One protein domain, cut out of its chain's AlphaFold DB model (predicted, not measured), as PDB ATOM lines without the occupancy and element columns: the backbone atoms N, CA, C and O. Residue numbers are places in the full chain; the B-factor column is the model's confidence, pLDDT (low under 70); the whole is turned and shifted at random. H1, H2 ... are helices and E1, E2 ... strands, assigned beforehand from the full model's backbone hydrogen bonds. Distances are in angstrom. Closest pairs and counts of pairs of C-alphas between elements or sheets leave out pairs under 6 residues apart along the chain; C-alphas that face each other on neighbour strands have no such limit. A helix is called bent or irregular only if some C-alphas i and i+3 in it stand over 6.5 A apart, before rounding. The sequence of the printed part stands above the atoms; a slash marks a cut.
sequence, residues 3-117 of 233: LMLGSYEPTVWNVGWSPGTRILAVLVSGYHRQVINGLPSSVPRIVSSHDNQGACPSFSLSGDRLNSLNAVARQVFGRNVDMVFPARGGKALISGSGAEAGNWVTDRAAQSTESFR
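AT A GLANCE: This is residues 3 to 117 of the 233 residues of an uncharacterized protein of Dyella thiooxydans (UniProt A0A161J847). In a domain with little regular structure, a small sandwich makes the core, sheet E1 E3 E5 facing the pair E2 E4, both parallel, with H1 beyond the larger sheet and H2 beyond the smaller. The 115 printed residues run E1 E2 E3 E4 E5 H1 H2, class mixed, only 43 in named elements. The whole is compact, radius of gyration of the C-alphas 13.9 A, spans 34 by 33 by 29 A.

IN THESE COORDINATES: E1, residues 3 to 7, begins at (217.960, 185.944, 169.190); E3, residues 25 to 30, is 17.2 A long; E5 is residues 45 to 49. E2 is residues 11 to 14, E4 residues 34 to 37. H1, residues 63 to 77, 23.0 A, is irregular, C-alphas 63 and 66 being 7.1 A apart. H2, residues 113 to 116, ends at (226.147, 188.467, 189.062).

HOW THE PARTS SIT: Within hydrogen-bond range are N 5 and O 27 of E1 and E3, 2.9 A, N 28 and O 46 of E3 and E5, 2.8 A, and N 13 and O 35 of E2 and E4, 2.8 A. Between the sheets, the closest C-alphas of E4 and E5 are Gln 34 and Val 47, 6.8 A. H1, 6 of 11 O i to N i+4 pairs within range, only grazes the larger sheet; H2 is too short for such a pair.

THE WHOLE: The printed part has no cut; E5 to H1 and H1 to H2 are long links. Residues 62 to 65 have pLDDT under 70.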
ATOM      1  N   LEU A   3     218.332 184.818 168.332       95.38
ATOM      2  CA  LEU A   3     217.960 185.944 169.190       95.38
ATOM      3  C   LEU A   3     218.959 187.094 169.068       95.38
ATOM      4  O   LEU A   3     220.169 186.879 169.035       95.38
ATOM      5  N   MET A   4     218.432 188.317 169.063       94.25
ATOM      6  CA  MET A   4     219.192 189.551 169.240       94.25
ATOM      7  C   MET A   4     218.674 190.252 170.495       94.25
ATOM      8  O   MET A   4     217.518 190.670 170.521       94.25
ATOM      9  N   LEU A   5     219.503 190.360 171.534       94.31
ATOM     10  CA  LEU A   5     219.146 191.033 172.790       94.31
ATOM     11  C   LEU A   5     219.926 192.340 172.901       94.31
ATOM     12  O   LEU A   5     221.112 192.383 172.572       94.31
ATOM     13  N   GLY A   6     219.268 193.409 173.342       91.62
ATOM     14  CA  GLY A   6     219.881 194.730 173.371       91.62
ATOM     15  C   GLY A   6     219.339 195.613 174.479       91.62
ATOM     16  O   GLY A   6     218.133 195.846 174.535       91.62
ATOM     17  N   SER A   7     220.224 196.151 175.314       88.50
ATOM     18  CA  SER A   7     219.888 197.128 176.356       88.50
ATOM     19  C   SER A   7     220.898 198.266 176.359       88.50
ATOM     20  O   SER A   7     222.050 198.095 175.970       88.50
ATOM     21  N   TYR A   8     220.470 199.454 176.773       85.50
ATOM     22  CA  TYR A   8     221.407 200.553 176.971       85.50
ATOM     23  C   TYR A   8     222.247 200.326 178.240       85.50
ATOM     24  O   TYR A   8     223.470 200.435 178.197       85.50
ATOM     25  N   GLU A   9     221.596 199.935 179.333       83.56
ATOM     26  CA  GLU A   9     222.165 199.761 180.675       83.56
ATOM     27  C   GLU A   9     222.897 198.431 180.892       83.56
ATOM     28  O   GLU A   9     222.680 197.473 180.134       83.56
ATOM     29  N   PRO A  10     223.728 198.329 181.954       86.44
ATOM     30  CA  PRO A  10     224.295 197.054 182.364       86.44
ATOM     31  C   PRO A  10     223.189 196.020 182.612       86.44
ATOM     32  O   PRO A  10     222.323 196.241 183.452       86.44
ATOM     33  N   THR A  11     223.195 194.902 181.882       89.31
ATOM     34  CA  THR A  11     222.068 193.947 181.894       89.31
ATOM     35  C   THR A  11     222.544 192.496 181.932       89.31
ATOM     36  O   THR A  11     223.438 192.098 181.180       89.31
ATOM     37  N   VAL A  12     221.904 191.688 182.787       93.19
ATOM     38  CA  VAL A  12     222.015 190.223 182.794       93.19
ATOM     39  C   VAL A  12     220.762 189.633 182.149       93.19
ATOM     40  O   VAL A  12     219.659 189.754 182.680       93.19
ATOM     41  N   TRP A  13     220.930 188.971 181.010       94.44
ATOM     42  CA  TRP A  13     219.859 188.315 180.267       94.44
ATOM     43  C   TRP A  13     219.711 186.866 180.727       94.44
ATOM     44  O   TRP A  13     220.490 186.007 180.317       94.44
ATOM     45  N   ASN A  14     218.713 186.592 181.566       94.88
ATOM     46  CA  ASN A  14     218.356 185.225 181.951       94.88
ATOM     47  C   ASN A  14     217.396 184.644 180.917       94.88
ATOM     48  O   ASN A  14     216.260 185.102 180.800       94.88
ATOM     49  N   VAL A  15     217.863 183.659 180.153       94.75
ATOM     50  CA  VAL A  15     217.091 183.091 179.049       94.75
ATOM     51  C   VAL A  15     216.427 181.785 179.479       94.75
ATOM     52  O   VAL A  15     217.095 180.832 179.881       94.75
ATOM     53  N   GLY A  16     215.103 181.748 179.350       93.50
ATOM     54  CA  GLY A  16     214.290 180.539 179.422       93.50
ATOM     55  C   GLY A  16     213.496 180.358 178.130       93.50
ATOM     56  O   GLY A  16     213.199 181.330 177.434       93.50
ATOM     57  N   TRP A  17     213.171 179.116 177.784       93.19
ATOM     58  CA  TRP A  17     212.357 178.789 176.610       93.19
ATOM     59  C   TRP A  17     211.385 177.648 176.910       93.19
ATOM     60  O   TRP A  17     211.572 176.893 177.859       93.19
ATOM     61  N   SER A  18     210.316 177.527 176.126       91.69
ATOM     62  CA  SER A  18     209.376 176.411 176.250       91.69
ATOM     63  C   SER A  18     209.972 175.114 175.677       91.69
ATOM     64  O   SER A  18     210.767 175.171 174.730       91.69
ATOM     65  N   PRO A  19     209.584 173.927 176.183       88.62
ATOM     66  CA  PRO A  19     209.946 172.655 175.566       88.62
ATOM     67  C   PRO A  19     209.631 172.637 174.063       88.62
ATOM     68  O   PRO A  19     208.584 173.111 173.630       88.62
ATOM     69  N   GLY A  20     210.559 172.117 173.257       86.62
ATOM     70  CA  GLY A  20     210.453 172.113 171.791       86.62
ATOM     71  C   GLY A  20     210.968 173.386 171.108       86.62
ATOM     72  O   GLY A  20     211.251 173.360 169.910       86.62
ATOM     73  N   THR A  21     211.193 174.477 171.847       91.00
ATOM     74  CA  THR A  21     211.874 175.654 171.296       91.00
ATOM     75  C   THR A  21     213.369 175.384 171.150       91.00
ATOM     76  O   THR A  21     214.057 175.045 172.111       91.00
ATOM     77  N   ARG A  22     213.896 175.588 169.937       92.69
ATOM     78  CA  ARG A  22     215.334 175.509 169.648       92.69
ATOM     79  C   ARG A  22     215.916 176.895 169.392       92.69
ATOM     80  O   ARG A  22     215.621 177.521 168.368       92.69
ATOM     81  N   ILE A  23     216.775 177.354 170.298       95.12
ATOM     82  CA  ILE A  23     217.601 178.553 170.117       95.12
ATOM     83  C   ILE A  23     218.883 178.134 169.392       95.12
ATOM     84  O   ILE A  23     219.594 177.245 169.847       95.12
ATOM     85  N   LEU A  24     219.140 178.727 168.227       95.81
ATOM     86  CA  LEU A  24     220.241 178.354 167.335       95.81
ATOM     87  C   LEU A  24     221.486 179.212 167.547       95.81
ATOM     88  O   LEU A  24     222.584 178.704 167.382       95.81
ATOM     89  N   ALA A  25     221.314 180.490 167.879       96.12
ATOM     90  CA  ALA A  25     222.390 181.426 168.181       96.12
ATOM     91  C   ALA A  25     221.821 182.656 168.897       96.12
ATOM     92  O   ALA A  25     220.631 182.965 168.749       96.12
ATOM     93  N   VAL A  26     222.670 183.361 169.643       96.25
ATOM     94  CA  VAL A  26     222.301 184.606 170.329       96.25
ATOM     95  C   VAL A  26     223.377 185.673 170.138       96.25
ATOM     96  O   VAL A  26     224.542 185.462 170.461       96.25
ATOM     97  N   LEU A  27     222.977 186.845 169.650       95.25
ATOM     98  CA  LEU A  27     223.793 188.056 169.654       95.25
ATOM     99  C   LEU A  27     223.267 188.993 170.736       95.25
ATOM    100  O   LEU A  27     222.082 189.315 170.760       95.25
ATOM    101  N   VAL A  28     224.147 189.451 171.616       94.81
ATOM    102  CA  VAL A  28     223.809 190.429 172.647       94.81
ATOM    103  C   VAL A  28     224.638 191.672 172.481       94.81
ATOM    104  O   VAL A  28     225.850 191.606 172.273       94.81
ATOM    105  N   SER A  29     223.962 192.806 172.582       92.44
ATOM    106  CA  SER A  29     224.576 194.103 172.422       92.44
ATOM    107  C   SER A  29     224.010 195.147 173.366       92.44
ATOM    108  O   SER A  29     223.079 194.900 174.130       92.44
ATOM    109  N   GLY A  30     224.643 196.307 173.373       89.88
ATOM    110  CA  GLY A  30     224.266 197.406 174.228       89.88
ATOM    111  C   GLY A  30     225.322 198.485 174.275       89.88
ATOM    112  O   GLY A  30     226.360 198.397 173.613       89.88
ATOM    113  N   TYR A  31     225.054 199.502 175.083       87.25
ATOM    114  CA  TYR A  31     226.073 200.493 175.394       87.25
ATOM    115  C   TYR A  31     226.950 199.972 176.539       87.25
ATOM    116  O   TYR A  31     228.149 199.767 176.365       87.25
ATOM    117  N   HIS A  32     226.325 199.619 177.659       87.81
ATOM    118  CA  HIS A  32     227.036 199.118 178.828       87.81
ATOM    119  C   HIS A  32     227.183 197.595 178.866       87.81
ATOM    120  O   HIS A  32     226.597 196.881 178.050       87.81
ATOM    121  N   ARG A  33     227.958 197.095 179.840       90.00
ATOM    122  CA  ARG A  33     228.238 195.664 180.057       90.00
ATOM    123  C   ARG A  33     226.987 194.781 179.948       90.00
ATOM    124  O   ARG A  33     226.034 194.929 180.704       90.00
ATOM    125  N   GLN A  34     227.052 193.783 179.074       92.56
ATOM    126  CA  GLN A  34     225.995 192.790 178.890       92.56
ATOM    127  C   GLN A  34     226.474 191.400 179.318       92.56
ATOM    128  O   GLN A  34     227.628 191.039 179.084       92.56
ATOM    129  N   VAL A  35     225.590 190.603 179.915       93.44
ATOM    130  CA  VAL A  35     225.863 189.209 180.298       93.44
ATOM    131  C   VAL A  35     224.699 188.325 179.868       93.44
ATOM    132  O   VAL A  35     223.544 188.707 180.018       93.44
ATOM    133  N   ILE A  36     224.995 187.135 179.345       94.12
ATOM    134  CA  ILE A  36     223.993 186.115 179.008       94.12
ATOM    135  C   ILE A  36     224.083 184.976 180.010       94.12
ATOM    136  O   ILE A  36     225.163 184.418 180.205       94.12
ATOM    137  N   ASN A  37     222.938 184.571 180.545       95.44
ATOM    138  CA  ASN A  37     222.794 183.438 181.442       95.44
ATOM    139  C   ASN A  37     221.662 182.507 180.969       95.44
ATOM    140  O   ASN A  37     220.730 182.932 180.286       95.44
ATOM    141  N   GLY A  38     221.745 181.225 181.321       93.56
ATOM    142  CA  GLY A  38     220.687 180.251 181.033       93.56
ATOM    143  C   GLY A  38     220.728 179.573 179.665       93.56
ATOM    144  O   GLY A  38     219.905 178.706 179.405       93.56
ATOM    145  N   LEU A  39     221.690 179.904 178.797       94.50
ATOM    146  CA  LEU A  39     221.876 179.210 177.516       94.50
ATOM    147  C   LEU A  39     222.902 178.069 177.613       94.50
ATOM    148  O   LEU A  39     223.991 178.309 178.150       94.50
ATOM    149  N   PRO A  40     222.647 176.909 176.976       92.62
ATOM    150  CA  PRO A  40     223.614 175.820 176.881       92.62
ATOM    151  C   PRO A  40     224.902 176.253 176.183       92.62
ATOM    152  O   PRO A  40     224.880 177.087 175.273       92.62
ATOM    153  N   SER A  41     226.039 175.670 176.566       91.12
ATOM    154  CA  SER A  41     227.344 175.965 175.949       91.12
ATOM    155  C   SER A  41     227.392 175.647 174.449       91.12
ATOM    156  O   SER A  41     228.145 176.280 173.717       91.12
ATOM    157  N   SER A  42     226.547 174.722 173.983       93.88
ATOM    158  CA  SER A  42     226.404 174.358 172.571       93.88
ATOM    159  C   SER A  42     225.722 175.424 171.710       93.88
ATOM    160  O   SER A  42     225.807 175.341 170.488       93.88
ATOM    161  N   VAL A  43     225.048 176.412 172.310       96.44
ATOM    162  CA  VAL A  43     224.443 177.533 171.580       96.44
ATOM    163  C   VAL A  43     225.509 178.616 171.365       96.44
ATOM    164  O   VAL A  43     225.962 179.218 172.348       96.44
ATOM    165  N   PRO A  44     225.899 178.910 170.108       95.31
ATOM    166  CA  PRO A  44     226.823 179.991 169.798       95.31
ATOM    167  C   PRO A  44     226.290 181.330 170.303       95.31
ATOM    168  O   PRO A  44     225.124 181.678 170.084       95.31
ATOM    169  N   ARG A  45     227.160 182.092 170.968       93.62
ATOM    170  CA  ARG A  45     226.816 183.399 171.524       93.62
ATOM    171  C   ARG A  45     227.896 184.432 171.243       93.62
ATOM    172  O   ARG A  45     229.080 184.136 171.374       93.62
ATOM    173  N   ILE A  46     227.475 185.647 170.915       94.25
ATOM    174  CA  ILE A  46     228.354 186.811 170.779       94.25
ATOM    175  C   ILE A  46     227.848 187.890 171.730       94.25
ATOM    176  O   ILE A  46     226.660 188.204 171.734       94.25
ATOM    177  N   VAL A  47     228.752 188.465 172.522       94.31
ATOM    178  CA  VAL A  47     228.473 189.627 173.373       94.31
ATOM    179  C   VAL A  47     229.328 190.786 172.878       94.31
ATOM    180  O   VAL A  47     230.547 190.777 173.047       94.31
ATOM    181  N   SER A  48     228.691 191.778 172.262       92.44
ATOM    182  CA  SER A  48     229.361 192.942 171.687       92.44
ATOM    183  C   SER A  48     228.659 194.230 172.092       92.44
ATOM    184  O   SER A  48     227.565 194.520 171.627       92.44
ATOM    185  N   SER A  49     229.277 194.999 172.971       91.06
ATOM    186  CA  SER A  49     228.779 196.248 173.552       91.06
ATOM    187  C   SER A  49     229.764 197.384 173.292       91.06
ATOM    188  O   SER A  49     230.926 197.136 172.971       91.06
ATOM    189  N   HIS A  50     229.325 198.628 173.472       87.81
ATOM    190  CA  HIS A  50     230.230 199.774 173.395       87.81
ATOM    191  C   HIS A  50     231.376 199.666 174.423       87.81
ATOM    192  O   HIS A  50     232.532 199.888 174.072       87.81
ATOM    193  N   ASP A  51     231.092 199.251 175.660       88.94
ATOM    194  CA  ASP A  51     232.118 199.138 176.710       88.94
ATOM    195  C   ASP A  51     233.186 198.066 176.422       88.94
ATOM    196  O   ASP A  51     234.355 198.270 176.744       88.94
ATOM    197  N   ASN A  52     232.813 196.922 175.830       91.25
ATOM    198  CA  ASN A  52     233.763 195.831 175.561       91.25
ATOM    199  C   ASN A  52     234.377 195.851 174.153       91.25
ATOM    200  O   ASN A  52     235.226 195.005 173.884       91.25
ATOM    201  N   GLN A  53     233.944 196.763 173.273       89.00
ATOM    202  CA  GLN A  53     234.439 196.895 171.893       89.00
ATOM    203  C   GLN A  53     234.471 195.551 171.141       89.00
ATOM    204  O   GLN A  53     235.466 195.184 170.516       89.00
ATOM    205  N   GLY A  54     233.397 194.767 171.269       86.38
ATOM    206  CA  GLY A  54     233.339 193.425 170.695       86.38
ATOM    207  C   GLY A  54     233.331 193.400 169.159       86.38
ATOM    208  O   GLY A  54     233.244 194.419 168.476       86.38
ATOM    209  N   ALA A  55     233.379 192.190 168.597       86.31
ATOM    210  CA  ALA A  55     233.551 191.960 167.159       86.31
ATOM    211  C   ALA A  55     232.373 192.413 166.265       86.31
ATOM    212  O   ALA A  55     232.496 192.397 165.041       86.31
ATOM    213  N   CYS A  56     231.225 192.781 166.843       86.38
ATOM    214  CA  CYS A  56     230.038 193.214 166.097       86.38
ATOM    215  C   CYS A  56     229.632 194.648 166.474       86.38
ATOM    216  O   CYS A  56     229.801 195.032 167.633       86.38
ATOM    217  N   PRO A  57     229.033 195.434 165.560       80.94
ATOM    218  CA  PRO A  57     228.558 196.776 165.887       80.94
ATOM    219  C   PRO A  57     227.600 196.784 167.082       80.94
ATOM    220  O   PRO A  57     226.746 195.902 167.213       80.94
ATOM    221  N   SER A  58     227.722 197.798 167.941       81.44
ATOM    222  CA  SER A  58     226.839 197.953 169.094       81.44
ATOM    223  C   SER A  58     225.436 198.405 168.672       81.44
ATOM    224  O   SER A  58     225.309 199.368 167.912       81.44
ATOM    225  N   PHE A  59     224.386 197.793 169.220       82.75
ATOM    226  CA  PHE A  59     222.995 198.225 169.063       82.75
ATOM    227  C   PHE A  59     222.248 198.222 170.404       82.75
ATOM    228  O   PHE A  59     222.593 197.499 171.334       82.75
ATOM    229  N   SER A  60     221.185 199.019 170.498       72.19
ATOM    230  CA  SER A  60     220.278 199.051 171.651       72.19
ATOM    231  C   SER A  60     218.833 199.095 171.168       72.19
ATOM    232  O   SER A  60     218.538 199.838 170.233       72.19
ATOM    233  N   LEU A  61     217.927 198.375 171.834       72.75
ATOM    234  CA  LEU A  61     216.506 198.295 171.460       72.75
ATOM    235  C   LEU A  61     215.659 199.486 171.969       72.75
ATOM    236  O   LEU A  61     214.436 199.399 172.013       72.75
ATOM    237  N   SER A  62     216.287 200.601 172.364       63.84
ATOM    238  CA  SER A  62     215.606 201.787 172.903       63.84
ATOM    239  C   SER A  62     215.273 202.822 171.814       63.84
ATOM    240  O   SER A  62     216.196 203.338 171.170       63.84
ATOM    241  N   GLY A  63     213.995 203.198 171.689       59.84
ATOM    242  CA  GLY A  63     213.523 204.343 170.890       59.84
ATOM    243  C   GLY A  63     213.754 204.214 169.378       59.84
ATOM    244  O   GLY A  63     213.725 203.114 168.828       59.84
ATOM    245  N   ASP A  64     214.045 205.339 168.718       53.91
ATOM    246  CA  ASP A  64     214.196 205.493 167.254       53.91
ATOM    247  C   ASP A  64     215.377 204.707 166.634       53.91
ATOM    248  O   ASP A  64     215.662 204.800 165.438       53.91
ATOM    249  N   ARG A  65     216.098 203.909 167.433       63.78
ATOM    250  CA  ARG A  65     217.314 203.184 167.027       63.78
ATOM    251  C   ARG A  65     217.066 201.820 166.374       63.78
ATOM    252  O   ARG A  65     218.030 201.167 165.961       63.78
ATOM    253  N   LEU A  66     215.804 201.423 166.189       73.62
ATOM    254  CA  LEU A  66     215.432 200.196 165.464       73.62
ATOM    255  C   LEU A  66     215.950 200.177 164.014       73.62
ATOM    256  O   LEU A  66     216.220 199.106 163.472       73.62
ATOM    257  N   ASN A  67     216.171 201.353 163.419       74.88
ATOM    258  CA  ASN A  67     216.628 201.518 162.034       74.88
ATOM    259  C   ASN A  67     217.959 200.802 161.736       74.88
ATOM    260  O   ASN A  67     218.205 200.388 160.605       74.88
ATOM    261  N   SER A  68     218.809 200.619 162.751       80.31
ATOM    262  CA  SER A  68     220.119 199.965 162.612       80.31
ATOM    263  C   SER A  68     220.071 198.432 162.699       80.31
ATOM    264  O   SER A  68     221.016 197.763 162.281       80.31
ATOM    265  N   LEU A  69     218.974 197.846 163.196       88.12
ATOM    266  CA  LEU A  69     218.930 196.423 163.554       88.12
ATOM    267  C   LEU A  69     219.081 195.495 162.351       88.12
ATOM    268  O   LEU A  69     219.814 194.514 162.426       88.12
ATOM    269  N   ASN A  70     218.435 195.819 161.230       91.44
ATOM    270  CA  ASN A  70     218.537 195.000 160.023       91.44
ATOM    271  C   ASN A  70     219.947 195.016 159.423       91.44
ATOM    272  O   ASN A  70     220.363 194.013 158.851       91.44
ATOM    273  N   ALA A  71     220.696 196.115 159.558       90.75
ATOM    274  CA  ALA A  71     222.080 196.166 159.091       90.75
ATOM    275  C   ALA A  71     222.958 195.192 159.890       90.75
ATOM    276  O   ALA A  71     223.655 194.365 159.301       90.75
ATOM    277  N   VAL A  72     222.843 195.214 161.222       90.81
ATOM    278  CA  VAL A  72     223.571 194.287 162.103       90.81
ATOM    279  C   VAL A  72     223.124 192.839 161.877       90.81
ATOM    280  O   VAL A  72     223.962 191.949 161.747       90.81
ATOM    281  N   ALA A  73     221.816 192.586 161.773       92.88
ATOM    282  CA  ALA A  73     221.279 191.243 161.554       92.88
ATOM    283  C   ALA A  73     221.759 190.633 160.228       92.88
ATOM    284  O   ALA A  73     222.137 189.462 160.190       92.88
ATOM    285  N   ARG A  74     221.830 191.428 159.150       93.94
ATOM    286  CA  ARG A  74     222.398 190.982 157.869       93.94
ATOM    287  C   ARG A  74     223.885 190.683 157.978       93.94
ATOM    288  O   ARG A  74     224.322 189.669 157.452       93.94
ATOM    289  N   GLN A  75     224.643 191.527 158.674       91.44
ATOM    290  CA  GLN A  75     226.081 191.332 158.844       91.44
ATOM    291  C   GLN A  75     226.406 190.049 159.622       91.44
ATOM    292  O   GLN A  75     227.346 189.348 159.264       91.44
ATOM    293  N   VAL A  76     225.645 189.739 160.677       92.44
ATOM    294  CA  VAL A  76     225.945 188.605 161.569       92.44
ATOM    295  C   VAL A  76     225.237 187.317 161.141       92.44
ATOM    296  O   VAL A  76     225.809 186.236 161.245       92.44
ATOM    297  N   PHE A  77     223.997 187.412 160.658       93.00
ATOM    298  CA  PHE A  77     223.137 186.255 160.381       93.00
ATOM    299  C   PHE A  77     222.699 186.134 158.918       93.00
ATOM    300  O   PHE A  77     221.987 185.189 158.582       93.00
ATOM    301  N   GLY A  78     223.057 187.085 158.050       93.88
ATOM    302  CA  GLY A  78     222.662 187.072 156.639       93.88
ATOM    303  C   GLY A  78     221.164 187.297 156.394       93.88
ATOM    304  O   GLY A  78     220.682 187.023 155.299       93.88
ATOM    305  N   ARG A  79     220.404 187.772 157.391       94.44
ATOM    306  CA  ARG A  79     218.944 187.954 157.298       94.44
ATOM    307  C   ARG A  79     218.451 189.173 158.071       94.44
ATOM    308  O   ARG A  79     219.152 189.695 158.932       94.44
ATOM    309  N   ASN A  80     217.232 189.612 157.768       95.00
ATOM    310  CA  ASN A  80     216.555 190.672 158.520       95.00
ATOM    311  C   ASN A  80     216.044 190.160 159.872       95.00
ATOM    312  O   ASN A  80     215.864 188.956 160.066       95.00
ATOM    313  N   VAL A  81     215.771 191.098 160.779       93.00
ATOM    314  CA  VAL A  81     215.003 190.839 161.998       93.00
ATOM    315  C   VAL A  81     213.550 190.577 161.611       93.00
ATOM    316  O   VAL A  81     212.937 191.400 160.935       93.00
ATOM    317  N   ASP A  82     213.006 189.443 162.051       93.25
ATOM    318  CA  ASP A  82     211.613 189.079 161.775       93.25
ATOM    319  C   ASP A  82     210.640 189.890 162.655       93.25
ATOM    320  O   ASP A  82     209.588 190.325 162.190       93.25
ATOM    321  N   MET A  83     210.985 190.105 163.934       91.50
ATOM    322  CA  MET A  83     210.145 190.818 164.903       91.50
ATOM    323  C   MET A  83     210.957 191.356 166.090       91.50
ATOM    324  O   MET A  83     211.963 190.764 166.483       91.50
ATOM    325  N   VAL A  84     210.499 192.463 166.685       90.12
ATOM    326  CA  VAL A  84     211.078 193.065 167.897       90.12
ATOM    327  C   VAL A  84     210.088 192.934 169.053       90.12
ATOM    328  O   VAL A  84     208.929 193.319 168.923       90.12
ATOM    329  N   PHE A  85     210.564 192.434 170.193       90.19
ATOM    330  CA  PHE A  85     209.772 192.264 171.412       90.19
ATOM    331  C   PHE A  85     210.308 193.204 172.502       90.19
ATOM    332  O   PHE A  85     211.381 192.938 173.050       90.19
ATOM    333  N   PRO A  86     209.622 194.319 172.811       87.25
ATOM    334  CA  PRO A  86     210.078 195.244 173.841       87.25
ATOM    335  C   PRO A  86     209.943 194.621 175.233       87.25
ATOM    336  O   PRO A  86     208.938 193.981 175.548       87.25
ATOM    337  N   ALA A  87     210.940 194.850 176.089       86.88
ATOM    338  CA  ALA A  87     210.871 194.446 177.486       86.88
ATOM    339  C   ALA A  87     209.898 195.342 178.273       86.88
ATOM    340  O   ALA A  87     209.872 196.559 178.093       86.88
ATOM    341  N   ARG A  88     209.121 194.744 179.179       83.12
ATOM    342  CA  ARG A  88     208.256 195.437 180.143       83.12
ATOM    343  C   ARG A  88     208.459 194.831 181.526       83.12
ATOM    344  O   ARG A  88     208.495 193.612 181.659       83.12
ATOM    345  N   GLY A  89     208.630 195.672 182.546       82.44
ATOM    346  CA  GLY A  89     208.856 195.208 183.922       82.44
ATOM    347  C   GLY A  89     210.061 194.265 184.060       82.44
ATOM    348  O   GLY A  89     209.986 193.275 184.780       82.44
ATOM    349  N   GLY A  90     211.134 194.513 183.299       86.19
ATOM    350  CA  GLY A  90     212.337 193.673 183.301       86.19
ATOM    351  C   GLY A  90     212.199 192.326 182.578       86.19
ATOM    352  O   GLY A  90     213.102 191.499 182.670       86.19
ATOM    353  N   LYS A  91     211.100 192.083 181.852       89.31
ATOM    354  CA  LYS A  91     210.863 190.837 181.110       89.31
ATOM    355  C   LYS A  91     210.565 191.110 179.641       89.31
ATOM    356  O   LYS A  91     209.794 192.010 179.319       89.31
ATOM    357  N   ALA A  92     211.134 190.305 178.749       90.94
ATOM    358  CA  ALA A  92     210.766 190.263 177.336       90.94
ATOM    359  C   ALA A  92     210.200 188.877 177.018       90.94
ATOM    360  O   ALA A  92     210.888 187.874 177.201       90.94
ATOM    361  N   LEU A  93     208.949 188.823 176.557       91.31
ATOM    362  CA  LEU A  93     208.285 187.583 176.170       91.31
ATOM    363  C   LEU A  93     208.254 187.473 174.646       91.31
ATOM    364  O   LEU A  93     207.672 188.318 173.971       91.31
ATOM    365  N   ILE A  94     208.857 186.409 174.117       90.62
ATOM    366  CA  ILE A  94     208.830 186.081 172.690       90.62
ATOM    367  C   ILE A  94     207.785 184.986 172.490       90.62
ATOM    368  O   ILE A  94     208.043 183.813 172.754       90.62
ATOM    369  N   SER A  95     206.586 185.375 172.062       85.06
ATOM    370  CA  SER A  95     205.463 184.459 171.856       85.06
ATOM    371  C   SER A  95     204.588 184.939 170.705       85.06
ATOM    372  O   SER A  95     204.212 186.108 170.662       85.06
ATOM    373  N   GLY A  96     204.233 184.031 169.790       77.88
ATOM    374  CA  GLY A  96     203.317 184.338 168.685       77.88
ATOM    375  C   GLY A  96     201.879 184.603 169.147       77.88
ATOM    376  O   GLY A  96     201.157 185.331 168.479       77.88
ATOM    377  N   SER A  97     201.473 184.054 170.299       79.25
ATOM    378  CA  SER A  97     200.155 184.293 170.906       79.25
ATOM    379  C   SER A  97     200.166 185.402 171.962       79.25
ATOM    380  O   SER A  97     199.114 185.761 172.480       79.25
ATOM    381  N   GLY A  98     201.348 185.900 172.344       74.12
ATOM    382  CA  GLY A  98     201.523 186.814 173.477       74.12
ATOM    383  C   GLY A  98     201.311 186.174 174.857       74.12
ATOM    384  O   GLY A  98     201.565 186.831 175.863       74.12
ATOM    385  N   ALA A  99     200.890 184.906 174.928       75.50
ATOM    386  CA  ALA A  99     200.715 184.184 176.184       75.50
ATOM    387  C   ALA A  99     202.050 183.626 176.699       75.50
ATOM    388  O   ALA A  99     202.877 183.141 175.918       75.50
ATOM    389  N   GLU A 100     202.242 183.686 178.018       79.00
ATOM    390  CA  GLU A 100     203.392 183.101 178.705       79.00
ATOM    391  C   GLU A 100     203.226 181.576 178.787       79.00
ATOM    392  O   GLU A 100     202.162 181.073 179.155       79.00
ATOM    393  N   ALA A 101     204.265 180.819 178.434       70.19
ATOM    394  CA  ALA A 101     204.249 179.376 178.631       70.19
ATOM    395  C   ALA A 101     204.418 179.071 180.129       70.19
ATOM    396  O   ALA A 101     205.338 179.576 180.758       70.19
ATOM    397  N   GLY A 102     203.568 178.216 180.706       73.56
ATOM    398  CA  GLY A 102     203.659 177.863 182.132       73.56
ATOM    399  C   GLY A 102     204.886 177.019 182.512       73.56
ATOM    400  O   GLY A 102     205.203 176.909 183.691       73.56
ATOM    401  N   ASN A 103     205.592 176.448 181.527       85.44
ATOM    402  CA  ASN A 103     206.737 175.558 181.733       85.44
ATOM    403  C   ASN A 103     207.962 176.076 180.970       85.44
ATOM    404  O   ASN A 103     208.124 175.798 179.779       85.44
ATOM    405  N   TRP A 104     208.830 176.814 181.660       89.06
ATOM    406  CA  TRP A 104     210.098 177.302 181.121       89.06
ATOM    407  C   TRP A 104     211.238 176.346 181.467       89.06
ATOM    408  O   TRP A 104     211.390 175.937 182.617       89.06
ATOM    409  N   VAL A 105     212.072 176.023 180.482       91.56
ATOM    410  CA  VAL A 105     213.362 175.364 180.692       91.56
ATOM    411  C   VAL A 105     214.492 176.370 180.494       91.56
ATOM    412  O   VAL A 105     214.408 177.272 179.660       91.56
ATOM    413  N   THR A 106     215.554 176.212 181.275       93.69
ATOM    414  CA  THR A 106     216.817 176.944 181.150       93.69
ATOM    415  C   THR A 106     217.959 175.942 181.285       93.69
ATOM    416  O   THR A 106     217.748 174.810 181.734       93.69
ATOM    417  N   ASP A 107     219.159 176.314 180.856       94.19
ATOM    418  CA  ASP A 107     220.317 175.440 181.002       94.19
ATOM    419  C   ASP A 107     220.615 175.152 182.483       94.19
ATOM    420  O   ASP A 107     220.514 176.035 183.330       94.19
ATOM    421  N   ARG A 108     221.006 173.917 182.817       91.31
ATOM    422  CA  ARG A 108     221.268 173.546 184.221       91.31
ATOM    423  C   ARG A 108     222.479 174.262 184.815       91.31
ATOM    424  O   ARG A 108     222.567 174.356 186.032       91.31
ATOM    425  N   ALA A 109     223.402 174.742 183.982       91.94
ATOM    426  CA  ALA A 109     224.537 175.547 184.415       91.94
ATOM    427  C   ALA A 109     224.179 177.036 184.576       91.94
ATOM    428  O   ALA A 109     225.069 177.846 184.843       91.94
ATOM    429  N   ALA A 110     222.903 177.416 184.411       92.31
ATOM    430  CA  ALA A 110     222.443 178.765 184.702       92.31
ATOM    431  C   ALA A 110     222.804 179.148 186.138       92.31
ATOM    432  O   ALA A 110     222.475 178.448 187.095       92.31
ATOM    433  N   GLN A 111     223.457 180.293 186.289       92.31
ATOM    434  CA  GLN A 111     223.770 180.823 187.608       92.31
ATOM    435  C   GLN A 111     222.554 181.575 188.166       92.31
ATOM    436  O   GLN A 111     221.717 182.072 187.410       92.31
ATOM    437  N   SER A 112     222.441 181.690 189.488       89.75
ATOM    438  CA  SER A 112     221.428 182.561 190.098       89.75
ATOM    439  C   SER A 112     221.653 184.021 189.697       89.75
ATOM    440  O   SER A 112     222.796 184.445 189.553       89.75
ATOM    441  N   THR A 113     220.603 184.835 189.610       84.25
ATOM    442  CA  THR A 113     220.751 186.277 189.336       84.25
ATOM    443  C   THR A 113     221.660 186.983 190.341       84.25
ATOM    444  O   THR A 113     222.470 187.822 189.952       84.25
ATOM    445  N   GLU A 114     221.589 186.587 191.612       85.00
ATOM    446  CA  GLU A 114     222.400 187.165 192.686       85.00
ATOM    447  C   GLU A 114     223.903 186.922 192.519       85.00
ATOM    448  O   GLU A 114     224.695 187.737 192.975       85.00
ATOM    449  N   SER A 115     224.341 185.872 191.813       89.81
ATOM    450  CA  SER A 115     225.783 185.633 191.628       89.81
ATOM    451  C   SER A 115     226.443 186.639 190.685       89.81
ATOM    452  O   SER A 115     227.666 186.734 190.646       89.81
ATOM    453  N   PHE A 116     225.652 187.376 189.902       87.94
ATOM    454  CA  PHE A 116     226.147 188.467 189.062       87.94
ATOM    455  C   PHE A 116     226.211 189.799 189.812       87.94
ATOM    456  O   PHE A 116     226.774 190.770 189.296       87.94
ATOM    457  N   ARG A 117     225.642 189.859 191.019       84.06
ATOM    458  CA  ARG A 117     225.699 191.031 191.879       84.06
ATOM    459  C   ARG A 117     227.076 191.118 192.529       84.06
ATOM    460  O   ARG A 117     227.600 190.139 193.052       84.06
TER     461      ARG A 117